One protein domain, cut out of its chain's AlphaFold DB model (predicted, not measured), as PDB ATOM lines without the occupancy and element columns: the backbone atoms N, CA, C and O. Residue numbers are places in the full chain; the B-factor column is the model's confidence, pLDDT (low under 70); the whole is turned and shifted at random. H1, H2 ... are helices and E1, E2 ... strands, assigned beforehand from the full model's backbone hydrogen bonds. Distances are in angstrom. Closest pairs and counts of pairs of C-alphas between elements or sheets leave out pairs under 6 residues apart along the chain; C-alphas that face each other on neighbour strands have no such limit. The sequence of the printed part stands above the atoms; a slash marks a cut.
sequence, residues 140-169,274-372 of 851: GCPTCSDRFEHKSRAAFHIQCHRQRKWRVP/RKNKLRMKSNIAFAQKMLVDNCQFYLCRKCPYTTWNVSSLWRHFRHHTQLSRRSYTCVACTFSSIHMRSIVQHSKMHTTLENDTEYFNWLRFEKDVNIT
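This is residues 140 to 169 and 274 to 372 of the 851 residues of an uncharacterized protein of Caenorhabditis japonica (UniProt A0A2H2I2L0). A small three-stranded sheet makes a wall at one side; helix H2 packs over its edge strand E3, helix H1 grazes that same strand, and the long helix H4 crosses from H1 to H2, with H3 near it. The link of residues 319 to 339 makes a loop without named elements, reaching one end of the longest axis at Arg 325. The 129 printed residues hold four named helices and three named strands, in the order H1 E1 E2 E3 H2 H3 H4; the sheet runs E1 - E2 - E3, antiparallel throughout, and the class is mixed, helices and strands. The whole is compact, with a radius of gyration of the C-alphas of 14.2 A and spans of 44 by 37 by 30 A.

Start at H1, residues 151 to 166, which has a kink of 26 degrees near residue 160. Past the cut, look for the meander, each strand the antiparallel neighbour of the one before: E1, residues 276 to 279, E2, residues 285 to 292, and E3, residues 295 to 300. E1 and E2 form a hairpin, with N 278 and O 287 within hydrogen-bond range at 2.9 A. E2 and E3 form another, with N 290 and O 297 at 2.8 A. H1 only grazes this sheet, with its residues 151 to 162; its closest C-alphas to E3 are those of Ala 155 and Phe 297, 7.2 A apart. Residues 306 to 307 pair antiparallel with residues 298 to 299 of E3. Next comes H2, residues 310 to 318, on the sheet at a height of 8.5 A; it lies over E3 and runs along it at 3 degrees on the local plane. Dropped onto the local plane, 5 of the 9 C-alphas of H2 fall on E3 and 2 fall on E2, and it is only just not over E2 too. H3, residues 340 to 348, is apart from H1 and H2. H4, residues 356 to 372, touches H1 with its residues 359 to 363 alone, about perpendicular at 81 degrees, closest at the C-alphas of Phe 156 and Tyr 359, 6.8 A. It touches H2 with residues 369 to 370 alone, about perpendicular at 85 degrees, closest at the C-alphas of Ser 312 and Asn 370, 6.2 A. H3 and H4 are close but not clearly touching: the C-alphas of Gln 345 and Phe 365 are 7.2 A apart. In H2 and H3 every O i to N i+4 pair is within hydrogen-bond range; in H1 9 of 12 are, in H4 12 of 13.

Find C-alpha 151 at (142.888, 104.211, 80.182), where H1 begins; it measures 22.3 A. E2 begins at C-alpha 285, (123.731, 112.482, 92.668), and measures 20.8 A, E3 16.9 A. H4 measures 25.0 A and ends at C-alpha 372, (125.125, 108.667, 69.410).

The C-alphas of Ser 145 and Arg 325, the two farthest apart, are 44.5 A apart. Residues 170 to 273 are not printed, and C-alphas 169 and 274 are 31.3 A apart across this cut. The link from H2 to H3 is long, 21 residues. The mean pLDDT of the printed part is 71.1; 49 residues are under 70, among them 274 to 285 and 363 to 372.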
ATOM      1  N   GLY A 140     147.095 103.396  87.121       71.94
ATOM      2  CA  GLY A 140     146.798 102.512  88.252       71.94
ATOM      3  C   GLY A 140     145.306 102.255  88.499       71.94
ATOM      4  O   GLY A 140     144.438 103.078  88.189       71.94
ATOM      5  N   CYS A 141     145.005 101.115  89.119       72.00
ATOM      6  CA  CYS A 141     143.720 100.839  89.744       72.00
ATOM      7  C   CYS A 141     143.634 101.502  91.140       72.00
ATOM      8  O   CYS A 141     144.578 101.448  91.918       72.00
ATOM      9  N   PRO A 142     142.487 102.093  91.522       63.97
ATOM     10  CA  PRO A 142     142.233 102.622  92.865       63.97
ATOM     11  C   PRO A 142     141.631 101.587  93.838       63.97
ATOM     12  O   PRO A 142     140.945 101.962  94.793       63.97
ATOM     13  N   THR A 143     141.722 100.285  93.548       68.44
ATOM     14  CA  THR A 143     141.037  99.215  94.318       68.44
ATOM     15  C   THR A 143     141.874  97.937  94.481       68.44
ATOM     16  O   THR A 143     141.590  97.133  95.362       68.44
ATOM     17  N   CYS A 144     142.941  97.787  93.701       74.75
ATOM     18  CA  CYS A 144     144.041  96.838  93.883       74.75
ATOM     19  C   CYS A 144     145.320  97.478  93.314       74.75
ATOM     20  O   CYS A 144     145.256  98.578  92.764       74.75
ATOM     21  N   SER A 145     146.460  96.801  93.431       73.69
ATOM     22  CA  SER A 145     147.769  97.313  92.993       73.69
ATOM     23  C   SER A 145     147.985  97.316  91.470       73.69
ATOM     24  O   SER A 145     149.007  97.814  91.005       73.69
ATOM     25  N   ASP A 146     147.048  96.765  90.692       74.00
ATOM     26  CA  ASP A 146     147.201  96.562  89.247       74.00
ATOM     27  C   ASP A 146     147.333  97.894  88.491       74.00
ATOM     28  O   ASP A 146     146.587  98.849  88.738       74.00
ATOM     29  N   ARG A 147     148.254  97.957  87.525       79.31
ATOM     30  CA  ARG A 147     148.473  99.129  86.660       79.31
ATOM     31  C   ARG A 147     148.373  98.732  85.191       79.31
ATOM     32  O   ARG A 147     148.618  97.585  84.833       79.31
ATOM     33  N   PHE A 148     147.995  99.682  84.338       80.75
ATOM     34  CA  PHE A 148     147.653  99.420  82.941       80.75
ATOM     35  C   PHE A 148     148.277 100.431  81.980       80.75
ATOM     36  O   PHE A 148     148.405 101.618  82.282       80.75
ATOM     37  N   GLU A 149     148.582  99.955  80.776       80.25
ATOM     38  CA  GLU A 149     149.112 100.758  79.669       80.25
ATOM     39  C   GLU A 149     148.065 101.719  79.069       80.25
ATOM     40  O   GLU A 149     148.401 102.747  78.488       80.25
ATOM     41  N   HIS A 150     146.770 101.395  79.180       78.44
ATOM     42  CA  HIS A 150     145.684 102.121  78.513       78.44
ATOM     43  C   HIS A 150     144.531 102.476  79.466       78.44
ATOM     44  O   HIS A 150     144.050 101.640  80.235       78.44
ATOM     45  N   LYS A 151     144.002 103.704  79.350       77.25
ATOM     46  CA  LYS A 151     142.888 104.211  80.182       77.25
ATOM     47  C   LYS A 151     141.604 103.386  80.037       77.25
ATOM     48  O   LYS A 151     140.863 103.239  81.003       77.25
ATOM     49  N   SER A 152     141.353 102.827  78.854       78.62
ATOM     50  CA  SER A 152     140.243 101.903  78.584       78.62
ATOM     51  C   SER A 152     140.384 100.589  79.358       78.62
ATOM     52  O   SER A 152     139.419 100.128  79.962       78.62
ATOM     53  N   ARG A 153     141.594 100.014  79.394       80.50
ATOM     54  CA  ARG A 153     141.920  98.782  80.129       80.50
ATOM     55  C   ARG A 153     141.755  98.991  81.639       80.50
ATOM     56  O   ARG A 153     141.073  98.202  82.286       80.50
ATOM     57  N   ALA A 154     142.257 100.114  82.162       80.88
ATOM     58  CA  ALA A 154     142.042 100.525  83.551       80.88
ATOM     59  C   ALA A 154     140.550 100.739  83.881       80.88
ATOM     60  O   ALA A 154     140.074 100.260  84.907       80.88
ATOM     61  N   ALA A 155     139.780 101.406  83.011       80.19
ATOM     62  CA  ALA A 155     138.343 101.613  83.219       80.19
ATOM     63  C   ALA A 155     137.559 100.287  83.252       80.19
ATOM     64  O   ALA A 155     136.758 100.076  84.163       80.19
ATOM     65  N   PHE A 156     137.836  99.378  82.311       80.38
ATOM     66  CA  PHE A 156     137.268  98.027  82.279       80.38
ATOM     67  C   PHE A 156     137.592  97.250  83.564       80.38
ATOM     68  O   PHE A 156     136.686  96.747  84.221       80.38
ATOM     69  N   HIS A 157     138.853  97.244  83.995       78.31
ATOM     70  CA  HIS A 157     139.262  96.598  85.240       78.31
ATOM     71  C   HIS A 157     138.568  97.205  86.487       78.31
ATOM     72  O   HIS A 157     138.070  96.482  87.354       78.31
ATOM     73  N   ILE A 158     138.433  98.537  86.559       77.88
ATOM     74  CA  ILE A 158     137.662  99.221  87.615       77.88
ATOM     75  C   ILE A 158     136.185  98.780  87.600       77.88
ATOM     76  O   ILE A 158     135.551  98.699  88.658       77.88
ATOM     77  N   GLN A 159     135.620  98.454  86.434       75.69
ATOM     78  CA  GLN A 159     134.266  97.910  86.330       75.69
ATOM     79  C   GLN A 159     134.143  96.533  87.007       75.69
ATOM     80  O   GLN A 159     133.168  96.318  87.734       75.69
ATOM     81  N   CYS A 160     135.124  95.640  86.842       72.94
ATOM     82  CA  CYS A 160     135.139  94.289  87.426       72.94
ATOM     83  C   CYS A 160     135.029  94.318  88.964       72.94
ATOM     84  O   CYS A 160     134.216  93.603  89.559       72.94
ATOM     85  N   HIS A 161     135.753  95.232  89.625       74.12
ATOM     86  CA  HIS A 161     135.615  95.467  91.073       74.12
ATOM     87  C   HIS A 161     134.195  95.897  91.461       74.12
ATOM     88  O   HIS A 161     133.606  95.373  92.410       74.12
ATOM     89  N   ARG A 162     133.599  96.825  90.700       70.31
ATOM     90  CA  ARG A 162     132.252  97.357  90.974       70.31
ATOM     91  C   ARG A 162     131.144  96.339  90.709       70.31
ATOM     92  O   ARG A 162     130.127  96.371  91.406       70.31
ATOM     93  N   GLN A 163     131.324  95.429  89.752       63.97
ATOM     94  CA  GLN A 163     130.359  94.370  89.435       63.97
ATOM     95  C   GLN A 163     130.026  93.497  90.642       63.97
ATOM     96  O   GLN A 163     128.872  93.096  90.778       63.97
ATOM     97  N   ARG A 164     130.970  93.281  91.569       60.28
ATOM     98  CA  ARG A 164     130.738  92.502  92.799       60.28
ATOM     99  C   ARG A 164     129.514  92.986  93.598       60.28
ATOM    100  O   ARG A 164     128.825  92.150  94.175       60.28
ATOM    101  N   LYS A 165     129.201  94.293  93.563       56.19
ATOM    102  CA  LYS A 165     128.031  94.920  94.216       56.19
ATOM    103  C   LYS A 165     126.753  94.947  93.358       56.19
ATOM    104  O   LYS A 165     125.671  95.163  93.894       56.19
ATOM    105  N   TRP A 166     126.860  94.743  92.045       55.34
ATOM    106  CA  TRP A 166     125.758  94.907  91.085       55.34
ATOM    107  C   TRP A 166     125.523  93.661  90.210       55.34
ATOM    108  O   TRP A 166     124.982  93.793  89.114       55.34
ATOM    109  N   ARG A 167     125.942  92.464  90.643       54.53
ATOM    110  CA  ARG A 167     125.795  91.229  89.848       54.53
ATOM    111  C   ARG A 167     124.322  90.956  89.515       54.53
ATOM    112  O   ARG A 167     123.465  91.075  90.390       54.53
ATOM    113  N   VAL A 168     124.020  90.516  88.290       49.62
ATOM    114  CA  VAL A 168     122.696  89.925  88.001       49.62
ATOM    115  C   VAL A 168     122.535  88.639  88.831       49.62
ATOM    116  O   VAL A 168     123.461  87.823  88.847       49.62
ATOM    117  N   PRO A 169     121.378  88.386  89.476       42.94
ATOM    118  CA  PRO A 169     121.075  87.068  90.025       42.94
ATOM    119  C   PRO A 169     121.192  85.991  88.934       42.94
ATOM    120  O   PRO A 169     120.577  86.121  87.874       42.94
ATOM    121  N   ARG A 274     140.128 110.867  95.197       51.50
ATOM    122  CA  ARG A 274     139.200 112.011  95.342       51.50
ATOM    123  C   ARG A 274     137.837 111.687  94.701       51.50
ATOM    124  O   ARG A 274     137.670 111.759  93.484       51.50
ATOM    125  N   LYS A 275     136.862 111.283  95.529       54.72
ATOM    126  CA  LYS A 275     135.534 110.746  95.141       54.72
ATOM    127  C   LYS A 275     134.460 111.840  95.006       54.72
ATOM    128  O   LYS A 275     133.495 111.879  95.775       54.72
ATOM    129  N   ASN A 276     134.588 112.720  94.014       64.25
ATOM    130  CA  ASN A 276     133.649 113.834  93.826       64.25
ATOM    131  C   ASN A 276     132.289 113.335  93.293       64.25
ATOM    132  O   ASN A 276     132.171 112.863  92.160       64.25
ATOM    133  N   LYS A 277     131.234 113.447  94.113       69.62
ATOM    134  CA  LYS A 277     129.851 113.074  93.760       69.62
ATOM    135  C   LYS A 277     129.299 114.067  92.727       69.62
ATOM    136  O   LYS A 277     129.045 115.218  93.069       69.62
ATOM    137  N   LEU A 278     129.074 113.627  91.489       69.69
ATOM    138  CA  LEU A 278     128.452 114.455  90.456       69.69
ATOM    139  C   LEU A 278     126.940 114.530  90.695       69.69
ATOM    140  O   LEU A 278     126.247 113.506  90.680       69.69
ATOM    141  N   ARG A 279     126.438 115.748  90.917       65.06
ATOM    142  CA  ARG A 279     125.018 116.059  91.118       65.06
ATOM    143  C   ARG A 279     124.451 116.825  89.923       65.06
ATOM    144  O   ARG A 279     125.167 117.574  89.268       65.06
ATOM    145  N   MET A 280     123.163 116.633  89.652       58.88
ATOM    146  CA  MET A 280     122.368 117.537  88.809       58.88
ATOM    147  C   MET A 280     122.091 118.854  89.559       58.88
ATOM    148  O   MET A 280     122.232 118.887  90.783       58.88
ATOM    149  N   LYS A 281     121.609 119.905  88.867       50.88
ATOM    150  CA  LYS A 281     121.122 121.143  89.521       50.88
ATOM    151  C   LYS A 281     120.042 120.846  90.579       50.88
ATOM    152  O   LYS A 281     120.072 121.407  91.664       50.88
ATOM    153  N   SER A 282     119.179 119.859  90.326       48.38
ATOM    154  CA  SER A 282     118.197 119.294  91.270       48.38
ATOM    155  C   SER A 282     118.799 118.418  92.391       48.38
ATOM    156  O   SER A 282     118.132 117.538  92.927       48.38
ATOM    157  N   ASN A 283     120.075 118.606  92.743       58.50
ATOM    158  CA  ASN A 283     120.838 117.885  93.776       58.50
ATOM    159  C   ASN A 283     120.961 116.348  93.646       58.50
ATOM    160  O   ASN A 283     121.740 115.735  94.387       58.50
ATOM    161  N   ILE A 284     120.278 115.707  92.690       63.03
ATOM    162  CA  ILE A 284     120.341 114.258  92.439       63.03
ATOM    163  C   ILE A 284     121.774 113.853  92.074       63.03
ATOM    164  O   ILE A 284     122.284 114.214  91.014       63.03
ATOM    165  N   ALA A 285     122.418 113.063  92.937       69.31
ATOM    166  CA  ALA A 285     123.731 112.482  92.668       69.31
ATOM    167  C   ALA A 285     123.607 111.369  91.614       69.31
ATOM    168  O   ALA A 285     123.168 110.262  91.927       69.31
ATOM    169  N   PHE A 286     123.982 111.655  90.368       76.94
ATOM    170  CA  PHE A 286     123.843 110.719  89.248       76.94
ATOM    171  C   PHE A 286     125.079 109.831  89.060       76.94
ATOM    172  O   PHE A 286     124.979 108.666  88.662       76.94
ATOM    173  N   ALA A 287     126.252 110.359  89.403       79.56
ATOM    174  CA  ALA A 287     127.527 109.712  89.150       79.56
ATOM    175  C   ALA A 287     128.592 110.092  90.186       79.56
ATOM    176  O   ALA A 287     128.361 110.876  91.108       79.56
ATOM    177  N   GLN A 288     129.776 109.513  90.031       82.50
ATOM    178  CA  GLN A 288     130.939 109.763  90.869       82.50
ATOM    179  C   GLN A 288     132.168 109.912  89.972       82.50
ATOM    180  O   GLN A 288     132.515 108.988  89.239       82.50
ATOM    181  N   LYS A 289     132.812 111.077  90.035       80.38
ATOM    182  CA  LYS A 289     134.147 111.292  89.481       80.38
ATOM    183  C   LYS A 289     135.171 110.689  90.441       80.38
ATOM    184  O   LYS A 289     135.019 110.804  91.658       80.38
ATOM    185  N   MET A 290     136.202 110.063  89.892       76.62
ATOM    186  CA  MET A 290     137.404 109.658  90.614       76.62
ATOM    187  C   MET A 290     138.639 110.182  89.883       76.62
ATOM    188  O   MET A 290     138.626 110.345  88.661       76.62
ATOM    189  N   LEU A 291     139.687 110.448  90.652       75.56
ATOM    190  CA  LEU A 291     141.021 110.806  90.184       75.56
ATOM    191  C   LEU A 291     141.991 109.716  90.645       75.56
ATOM    192  O   LEU A 291     141.946 109.339  91.816       75.56
ATOM    193  N   VAL A 292     142.817 109.222  89.725       70.50
ATOM    194  CA  VAL A 292     143.896 108.243  89.955       70.50
ATOM    195  C   VAL A 292     145.005 108.579  88.965       70.50
ATOM    196  O   VAL A 292     144.694 108.735  87.787       70.50
ATOM    197  N   ASP A 293     146.250 108.750  89.411       65.94
ATOM    198  CA  ASP A 293     147.426 109.036  88.565       65.94
ATOM    199  C   ASP A 293     147.156 110.117  87.488       65.94
ATOM    200  O   ASP A 293     147.270 109.897  86.280       65.94
ATOM    201  N   ASN A 294     146.672 111.287  87.933       67.00
ATOM    202  CA  ASN A 294     146.203 112.423  87.113       67.00
ATOM    203  C   ASN A 294     145.079 112.123  86.091       67.00
ATOM    204  O   ASN A 294     144.606 113.020  85.389       67.00
ATOM    205  N   CYS A 295     144.573 110.893  86.041       70.12
ATOM    206  CA  CYS A 295     143.519 110.452  85.139       70.12
ATOM    207  C   CYS A 295     142.135 110.513  85.791       70.12
ATOM    208  O   CYS A 295     141.945 110.228  86.973       70.12
ATOM    209  N   GLN A 296     141.149 110.927  84.994       79.44
ATOM    210  CA  GLN A 296     139.788 111.202  85.447       79.44
ATOM    211  C   GLN A 296     138.843 110.110  84.953       79.44
ATOM    212  O   GLN A 296     138.629 109.960  83.752       79.44
ATOM    213  N   PHE A 297     138.256 109.379  85.896       80.44
ATOM    214  CA  PHE A 297     137.286 108.321  85.634       80.44
ATOM    215  C   PHE A 297     135.907 108.723  86.153       80.44
ATOM    216  O   PHE A 297     135.773 109.378  87.190       80.44
ATOM    217  N   TYR A 298     134.868 108.311  85.438       84.62
ATOM    218  CA  TYR A 298     133.486 108.695  85.676       84.62
ATOM    219  C   TYR A 298     132.610 107.447  85.800       84.62
ATOM    220  O   TYR A 298     132.497 106.640  84.878       84.62
ATOM    221  N   LEU A 299     132.005 107.277  86.977       84.75
ATOM    222  CA  LEU A 299     131.282 106.070  87.375       84.75
ATOM    223  C   LEU A 299     129.778 106.337  87.476       84.75
ATOM    224  O   LEU A 299     129.360 107.255  88.189       84.75
ATOM    225  N   CYS A 300     128.945 105.495  86.863       86.50
ATOM    226  CA  CYS A 300     127.497 105.544  87.083       86.50
ATOM    227  C   CYS A 300     127.160 105.153  88.533       86.50
ATOM    228  O   CYS A 300     127.687 104.166  89.053       86.50
ATOM    229  N   ARG A 301     126.263 105.886  89.213       82.38
ATOM    230  CA  ARG A 301     125.845 105.537  90.589       82.38
ATOM    231  C   ARG A 301     124.900 104.328  90.643       82.38
ATOM    232  O   ARG A 301     124.834 103.670  91.676       82.38
ATOM    233  N   LYS A 302     124.162 104.055  89.560       80.12
ATOM    234  CA  LYS A 302     123.055 103.080  89.508       80.12
ATOM    235  C   LYS A 302     123.413 101.717  88.904       80.12
ATOM    236  O   LYS A 302     122.588 100.813  88.956       80.12
ATOM    237  N   CYS A 303     124.586 101.580  88.295       84.12
ATOM    238  CA  CYS A 303     125.053 100.353  87.650       84.12
ATOM    239  C   CYS A 303     126.602 100.352  87.605       84.12
ATOM    240  O   CYS A 303     127.224 101.364  87.962       84.12
ATOM    241  N   PRO A 304     127.264  99.258  87.185       82.69
ATOM    242  CA  PRO A 304     128.723  99.183  87.201       82.69
ATOM    243  C   PRO A 304     129.418 100.071  86.152       82.69
ATOM    244  O   PRO A 304     130.600 100.337  86.348       82.69
ATOM    245  N   TYR A 305     128.711 100.595  85.135       83.94
ATOM    246  CA  TYR A 305     129.265 101.381  84.012       83.94
ATOM    247  C   TYR A 305     130.299 102.446  84.419       83.94
ATOM    248  O   TYR A 305     130.087 103.233  85.353       83.94
ATOM    249  N   THR A 306     131.389 102.476  83.653       84.19
ATOM    250  CA  THR A 306     132.571 103.330  83.812       84.19
ATOM    251  C   THR A 306     132.972 103.928  82.465       84.19
ATOM    252  O   THR A 306     132.911 103.229  81.459       84.19
ATOM    253  N   THR A 307     133.441 105.173  82.441       82.06
ATOM    254  CA  THR A 307     134.002 105.824  81.239       82.06
ATOM    255  C   THR A 307     134.968 106.947  81.645       82.06
ATOM    256  O   THR A 307     135.002 107.347  82.810       82.06
ATOM    257  N   TRP A 308     135.762 107.476  80.713       79.56
ATOM    258  CA  TRP A 308     136.621 108.654  80.928       79.56
ATOM    259  C   TRP A 308     135.933 109.990  80.584       79.56
ATOM    260  O   TRP A 308     136.524 111.047  80.801       79.56
ATOM    261  N   ASN A 309     134.693 109.979  80.075       77.44
ATOM    262  CA  ASN A 309     133.992 111.182  79.609       77.44
ATOM    263  C   ASN A 309     132.664 111.455  80.349       77.44
ATOM    264  O   ASN A 309     131.825 110.570  80.526       77.44
ATOM    265  N   VAL A 310     132.428 112.722  80.714       75.19
ATOM    266  CA  VAL A 310     131.181 113.184  81.349       75.19
ATOM    267  C   VAL A 310     129.982 113.068  80.399       75.19
ATOM    268  O   VAL A 310     128.901 112.687  80.844       75.19
ATOM    269  N   SER A 311     130.151 113.347  79.101       72.75
ATOM    270  CA  SER A 311     129.043 113.309  78.128       72.75
ATOM    271  C   SER A 311     128.513 111.887  77.915       72.75
ATOM    272  O   SER A 311     127.307 111.650  78.012       72.75
ATOM    273  N   SER A 312     129.422 110.926  77.739       78.75
ATOM    274  CA  SER A 312     129.134 109.490  77.626       78.75
ATOM    275  C   SER A 312     128.396 108.964  78.863       78.75
ATOM    276  O   SER A 312     127.332 108.347  78.760       78.75
ATOM    277  N   LEU A 313     128.896 109.316  80.055       83.12
ATOM    278  CA  LEU A 313     128.246 109.051  81.341       83.12
ATOM    279  C   LEU A 313     126.842 109.672  81.430       83.12
ATOM    280  O   LEU A 313     125.926 109.040  81.957       83.12
ATOM    281  N   TRP A 314     126.653 110.895  80.929       78.81
ATOM    282  CA  TRP A 314     125.370 111.594  80.967       78.81
ATOM    283  C   TRP A 314     124.334 110.959  80.034       78.81
ATOM    284  O   TRP A 314     123.203 110.732  80.471       78.81
ATOM    285  N   ARG A 315     124.700 110.578  78.797       77.38
ATOM    286  CA  ARG A 315     123.811 109.772  77.932       77.38
ATOM    287  C   ARG A 315     123.444 108.466  78.612       77.38
ATOM    288  O   ARG A 315     122.262 108.148  78.710       77.38
ATOM    289  N   HIS A 316     124.435 107.740  79.123       83.12
ATOM    290  CA  HIS A 316     124.193 106.505  79.853       83.12
ATOM    291  C   HIS A 316     123.212 106.719  81.026       83.12
ATOM    292  O   HIS A 316     122.276 105.938  81.200       83.12
ATOM    293  N   PHE A 317     123.352 107.806  81.793       80.69
ATOM    294  CA  PHE A 317     122.446 108.097  82.906       80.69
ATOM    295  C   PHE A 317     121.036 108.539  82.470       80.69
ATOM    296  O   PHE A 317     120.082 108.293  83.207       80.69
ATOM    297  N   ARG A 318     120.840 109.106  81.269       79.75
ATOM    298  CA  ARG A 318     119.485 109.381  80.739       79.75
ATOM    299  C   ARG A 318     118.639 108.106  80.650       79.75
ATOM    300  O   ARG A 318     117.473 108.129  81.028       79.75
ATOM    301  N   HIS A 319     119.226 106.965  80.292       78.12
ATOM    302  CA  HIS A 319     118.530 105.667  80.309       78.12
ATOM    303  C   HIS A 319     118.115 105.198  81.715       78.12
ATOM    304  O   HIS A 319     117.225 104.359  81.852       78.12
ATOM    305  N   HIS A 320     118.723 105.760  82.764       74.31
ATOM    306  CA  HIS A 320     118.351 105.552  84.163       74.31
ATOM    307  C   HIS A 320     117.288 106.542  84.689       74.31
ATOM    308  O   HIS A 320     116.927 106.462  85.870       74.31
ATOM    309  N   THR A 321     116.800 107.477  83.865       71.25
ATOM    310  CA  THR A 321     115.733 108.436  84.218       71.25
ATOM    311  C   THR A 321     114.557 108.427  83.235       71.25
ATOM    312  O   THR A 321     113.419 108.648  83.644       71.25
ATOM    313  N   GLN A 322     114.792 108.119  81.957       64.75
ATOM    314  CA  GLN A 322     113.798 108.125  80.876       64.75
ATOM    315  C   GLN A 322     112.953 106.837  80.820       64.75
ATOM    316  O   GLN A 322     112.962 106.107  79.830       64.75
ATOM    317  N   LEU A 323     112.193 106.560  81.883       61.03
ATOM    318  CA  LEU A 323     111.380 105.344  81.985       61.03
ATOM    319  C   LEU A 323     110.168 105.380  81.024       61.03
ATOM    320  O   LEU A 323     109.129 105.978  81.314       61.03
ATOM    321  N   SER A 324     110.288 104.731  79.862       54.22
ATOM    322  CA  SER A 324     109.235 104.689  78.839       54.22
ATOM    323  C   SER A 324     108.253 103.533  79.058       54.22
ATOM    324  O   SER A 324     108.634 102.401  79.341       54.22
ATOM    325  N   ARG A 325     106.958 103.770  78.800       50.19
ATOM    326  CA  ARG A 325     105.909 102.721  78.804       50.19
ATOM    327  C   ARG A 325     106.128 101.609  77.759       50.19
ATOM    328  O   ARG A 325     105.424 100.599  77.790       50.19
ATOM    329  N   ARG A 326     107.065 101.799  76.821       54.66
ATOM    330  CA  ARG A 326     107.459 100.822  75.789       54.66
ATOM    331  C   ARG A 326     108.956 100.472  75.803       54.66
ATOM    332  O   ARG A 326     109.389  99.744  74.920       54.66
ATOM    333  N   SER A 327     109.739 100.947  76.773       71.06
ATOM    334  CA  SER A 327     111.123 100.480  76.940       71.06
ATOM    335  C   SER A 327     111.178  99.146  77.677       71.06
ATOM    336  O   SER A 327     110.455  98.940  78.651       71.06
ATOM    337  N   TYR A 328     112.105  98.289  77.265       72.81
ATOM    338  CA  TYR A 328     112.618  97.202  78.091       72.81
ATOM    339  C   TYR A 328     113.397  97.797  79.280       72.81
ATOM    340  O   TYR A 328     113.940  98.903  79.178       72.81
ATOM    341  N   THR A 329     113.501  97.063  80.388       69.94
ATOM    342  CA  THR A 329     114.273  97.456  81.582       69.94
ATOM    343  C   THR A 329     115.297  96.385  81.953       69.94
ATOM    344  O   THR A 329     115.069  95.199  81.723       69.94
ATOM    345  N   CYS A 330     116.427  96.786  82.540       77.06
ATOM    346  CA  CYS A 330     117.376  95.840  83.125       77.06
ATOM    347  C   CYS A 330     116.792  95.191  84.395       77.06
ATOM    348  O   CYS A 330     115.977  95.789  85.093       77.06
ATOM    349  N   VAL A 331     117.229  93.968  84.708       67.62
ATOM    350  CA  VAL A 331     116.841  93.240  85.933       67.62
ATOM    351  C   VAL A 331     117.694  93.658  87.140       67.62
ATOM    352  O   VAL A 331     117.223  93.613  88.270       67.62
ATOM    353  N   ALA A 332     118.942  94.082  86.913       64.50
ATOM    354  CA  ALA A 332     119.908  94.397  87.972       64.50
ATOM    355  C   ALA A 332     120.035  95.902  88.289       64.50
ATOM    356  O   ALA A 332     120.761  96.280  89.208       64.50
ATOM    357  N   CYS A 333     119.358  96.775  87.536       75.88
ATOM    358  CA  CYS A 333     119.319  98.214  87.796       75.88
ATOM    359  C   CYS A 333     118.162  98.911  87.057       75.88
ATOM    360  O   CYS A 333     117.507  98.337  86.194       75.88
ATOM    361  N   THR A 334     117.961 100.203  87.330       75.88
ATOM    362  CA  THR A 334     116.910 101.032  86.699       75.88
ATOM    363  C   THR A 334     117.237 101.510  85.271       75.88
ATOM    364  O   THR A 334     116.742 102.553  84.858       75.88
ATOM    365  N   PHE A 335     118.110 100.823  84.528       77.12
ATOM    366  CA  PHE A 335     118.417 101.167  83.131       77.12
ATOM    367  C   PHE A 335     117.269 100.739  82.208       77.12
ATOM    368  O   PHE A 335     116.739  99.634  82.345       77.12
ATOM    369  N   SER A 336     116.904 101.589  81.249       78.06
ATOM    370  CA  SER A 336     115.791 101.362  80.326       78.06
ATOM    371  C   SER A 336     116.119 101.800  78.895       78.06
ATOM    372  O   SER A 336     116.765 102.822  78.673       78.06
ATOM    373  N   SER A 337     115.693 101.016  77.901       78.62
ATOM    374  CA  SER A 337     115.910 101.314  76.478       78.62
ATOM    375  C   SER A 337     114.751 100.824  75.616       78.62
ATOM    376  O   SER A 337     114.104  99.824  75.920       78.62
ATOM    377  N   ILE A 338     114.508 101.525  74.509       75.56
ATOM    378  CA  ILE A 338     113.509 101.167  73.493       75.56
ATOM    379  C   ILE A 338     113.911  99.873  72.758       75.56
ATOM    380  O   ILE A 338     113.050  99.168  72.240       75.56
ATOM    381  N   HIS A 339     115.200  99.513  72.746       74.94
ATOM    382  CA  HIS A 339     115.715  98.371  71.989       74.94
ATOM    383  C   HIS A 339     116.231  97.248  72.895       74.94
ATOM    384  O   HIS A 339     117.069  97.466  73.775       74.94
ATOM    385  N   MET A 340     115.786  96.015  72.626       70.88
ATOM    386  CA  MET A 340     116.181  94.834  73.401       70.88
ATOM    387  C   MET A 340     117.689  94.544  73.295       70.88
ATOM    388  O   MET A 340     118.307  94.203  74.301       70.88
ATOM    389  N   ARG A 341     118.306  94.762  72.118       73.62
ATOM    390  CA  ARG A 341     119.761  94.609  71.901       73.62
ATOM    391  C   ARG A 341     120.571  95.434  72.910       73.62
ATOM    392  O   ARG A 341     121.441  94.881  73.576       73.62
ATOM    393  N   SER A 342     120.225  96.711  73.098       76.50
ATOM    394  CA  SER A 342     120.894  97.602  74.057       76.50
ATOM    395  C   SER A 342     120.767  97.122  75.506       76.50
ATOM    396  O   SER A 342     121.662  97.357  76.306       76.50
ATOM    397  N   ILE A 343     119.665  96.451  75.854       75.62
ATOM    398  CA  ILE A 343     119.418  95.926  77.208       75.62
ATOM    399  C   ILE A 343     120.188  94.630  77.449       75.62
ATOM    400  O   ILE A 343     120.757  94.470  78.524       75.62
ATOM    401  N   VAL A 344     120.283  93.749  76.449       76.81
ATOM    402  CA  VAL A 344     121.148  92.559  76.506       76.81
ATOM    403  C   VAL A 344     122.614  92.983  76.644       76.81
ATOM    404  O   VAL A 344     123.299  92.535  77.562       76.81
ATOM    405  N   GLN A 345     123.072  93.917  75.806       75.06
ATOM    406  CA  GLN A 345     124.429  94.475  75.832       75.06
ATOM    407  C   GLN A 345     124.727  95.169  77.174       75.06
ATOM    408  O   GLN A 345     125.738  94.882  77.805       75.06
ATOM    409  N   HIS A 346     123.795  95.980  77.688       80.44
ATOM    410  CA  HIS A 346     123.896  96.568  79.024       80.44
ATOM    411  C   HIS A 346     123.878  95.514  80.151       80.44
ATOM    412  O   HIS A 346     124.609  95.662  81.126       80.44
ATOM    413  N   SER A 347     123.107  94.426  80.042       76.50
ATOM    414  CA  SER A 347     123.095  93.378  81.077       76.50
ATOM    415  C   SER A 347     124.407  92.596  81.167       76.50
ATOM    416  O   SER A 347     124.748  92.159  82.264       76.50
ATOM    417  N   LYS A 348     125.199  92.518  80.083       78.31
ATOM    418  CA  LYS A 348     126.580  92.002  80.144       78.31
ATOM    419  C   LYS A 348     127.458  92.837  81.082       78.31
ATOM    420  O   LYS A 348     128.329  92.308  81.753       78.31
ATOM    421  N   MET A 349     127.181  94.132  81.239       75.75
ATOM    422  CA  MET A 349     127.910  94.976  82.196       75.75
ATOM    423  C   MET A 349     127.693  94.529  83.650       75.75
ATOM    424  O   MET A 349     128.508  94.863  84.504       75.75
ATOM    425  N   HIS A 350     126.619  93.782  83.928       68.75
ATOM    426  CA  HIS A 350     126.274  93.222  85.236       68.75
ATOM    427  C   HIS A 350     126.612  91.723  85.389       68.75
ATOM    428  O   HIS A 350     126.466  91.184  86.491       68.75
ATOM    429  N   THR A 351     127.034  91.030  84.326       70.81
ATOM    430  CA  THR A 351     127.725  89.738  84.466       70.81
ATOM    431  C   THR A 351     129.178  89.988  84.862       70.81
ATOM    432  O   THR A 351     129.685  91.095  84.693       70.81
ATOM    433  N   THR A 352     129.834  88.988  85.443       63.31
ATOM    434  CA  THR A 352     131.284  89.016  85.664       63.31
ATOM    435  C   THR A 352     131.979  89.116  84.314       63.31
ATOM    436  O   THR A 352     131.778  88.235  83.486       63.31
ATOM    437  N   LEU A 353     132.726  90.201  84.091       65.19
ATOM    438  CA  LEU A 353     133.609  90.332  82.935       65.19
ATOM    439  C   LEU A 353     135.025  90.032  83.422       65.19
ATOM    440  O   LEU A 353     135.545  90.742  84.283       65.19
ATOM    441  N   GLU A 354     135.595  88.949  82.916       59.41
ATOM    442  CA  GLU A 354     136.852  88.360  83.391       59.41
ATOM    443  C   GLU A 354     137.831  88.112  82.220       59.41
ATOM    444  O   GLU A 354     139.025  87.972  82.458       59.41
ATOM    445  N   ASN A 355     137.361  88.158  80.960       70.06
ATOM    446  CA  ASN A 355     138.144  87.809  79.764       70.06
ATOM    447  C   ASN A 355     138.394  88.978  78.783       70.06
ATOM    448  O   ASN A 355     137.609  89.919  78.663       70.06
ATOM    449  N   ASP A 356     139.436  88.867  77.955       63.19
ATOM    450  CA  ASP A 356     139.797  89.904  76.968       63.19
ATOM    451  C   ASP A 356     138.809  90.022  75.802       63.19
ATOM    452  O   ASP A 356     138.546  91.118  75.299       63.19
ATOM    453  N   THR A 357     138.145  88.924  75.438       70.19
ATOM    454  CA  THR A 357     136.995  88.946  74.520       70.19
ATOM    455  C   THR A 357     135.870  89.848  75.038       70.19
ATOM    456  O   THR A 357     135.141  90.463  74.256       70.19
ATOM    457  N   GLU A 358     135.740  89.997  76.355       67.44
ATOM    458  CA  GLU A 358     134.747  90.857  76.990       67.44
ATOM    459  C   GLU A 358     135.189  92.324  77.019       67.44
ATOM    460  O   GLU A 358     134.349  93.203  76.826       67.44
ATOM    461  N   TYR A 359     136.495  92.596  77.123       70.50
ATOM    462  CA  TYR A 359     137.072  93.929  76.914       70.50
ATOM    463  C   TYR A 359     136.826  94.440  75.482       70.50
ATOM    464  O   TYR A 359     136.380  95.574  75.301       70.50
ATOM    465  N   PHE A 360     136.987  93.597  74.454       67.88
ATOM    466  CA  PHE A 360     136.627  93.974  73.078       67.88
ATOM    467  C   PHE A 360     135.117  94.206  72.892       67.88
ATOM    468  O   PHE A 360     134.712  95.138  72.193       67.88
ATOM    469  N   ASN A 361     134.259  93.411  73.542       64.88
ATOM    470  CA  ASN A 361     132.807  93.641  73.539       64.88
ATOM    471  C   ASN A 361     132.411  94.935  74.281       64.88
ATOM    472  O   ASN A 361     131.484  95.630  73.856       64.88
ATOM    473  N   TRP A 362     133.121  95.279  75.358       77.06
ATOM    474  CA  TRP A 362     132.969  96.525  76.112       77.06
ATOM    475  C   TRP A 362     133.389  97.743  75.277       77.06
ATOM    476  O   TRP A 362     132.621  98.700  75.184       77.06
ATOM    477  N   LEU A 363     134.523  97.670  74.567       69.12
ATOM    478  CA  LEU A 363     134.961  98.706  73.621       69.12
ATOM    479  C   LEU A 363     133.948  98.927  72.489       69.12
ATOM    480  O   LEU A 363     133.677 100.073  72.129       69.12
ATOM    481  N   ARG A 364     133.352  97.853  71.944       68.06
ATOM    482  CA  ARG A 364     132.253  97.966  70.966       68.06
ATOM    483  C   ARG A 364     131.052  98.701  71.575       68.06
ATOM    484  O   ARG A 364     130.598  99.675  70.990       68.06
ATOM    485  N   PHE A 365     130.609  98.325  72.780       65.88
ATOM    486  CA  PHE A 365     129.501  99.005  73.466       65.88
ATOM    487  C   PHE A 365     129.772 100.488  73.760       65.88
ATOM    488  O   PHE A 365     128.901 101.322  73.522       65.88
ATOM    489  N   GLU A 366     130.959 100.846  74.254       68.44
ATOM    490  CA  GLU A 366     131.293 102.253  74.497       68.44
ATOM    491  C   GLU A 366     131.363 103.046  73.182       68.44
ATOM    492  O   GLU A 366     130.865 104.172  73.119       68.44
ATOM    493  N   LYS A 367     131.878 102.441  72.102       67.25
ATOM    494  CA  LYS A 367     131.838 103.027  70.756       67.25
ATOM    495  C   LYS A 367     130.397 103.233  70.269       67.25
ATOM    496  O   LYS A 367     130.099 104.324  69.796       67.25
ATOM    497  N   ASP A 368     129.500 102.260  70.437       60.09
ATOM    498  CA  ASP A 368     128.079 102.372  70.065       60.09
ATOM    499  C   ASP A 368     127.379 103.514  70.832       60.09
ATOM    500  O   ASP A 368     126.704 104.364  70.245       60.09
ATOM    501  N   VAL A 369     127.587 103.583  72.154       58.66
ATOM    502  CA  VAL A 369     127.035 104.639  73.025       58.66
ATOM    503  C   VAL A 369     127.581 106.022  72.651       58.66
ATOM    504  O   VAL A 369     126.827 106.999  72.677       58.66
ATOM    505  N   ASN A 370     128.854 106.113  72.262       54.19
ATOM    506  CA  ASN A 370     129.499 107.366  71.865       54.19
ATOM    507  C   ASN A 370     129.207 107.767  70.409       54.19
ATOM    508  O   ASN A 370     129.185 108.953  70.108       54.19
ATOM    509  N   ILE A 371     128.897 106.838  69.495       51.34
ATOM    510  CA  ILE A 371     128.447 107.180  68.129       51.34
ATOM    511  C   ILE A 371     127.192 108.065  68.181       51.34
ATOM    512  O   ILE A 371     127.078 109.016  67.409       51.34
ATOM    513  N   THR A 372     126.315 107.834  69.162       49.09
ATOM    514  CA  THR A 372     125.125 108.667  69.410       49.09
ATOM    515  C   THR A 372     125.407 110.012  70.121       49.09
ATOM    516  O   THR A 372     124.463 110.700  70.516       49.09
TER     517      THR A 372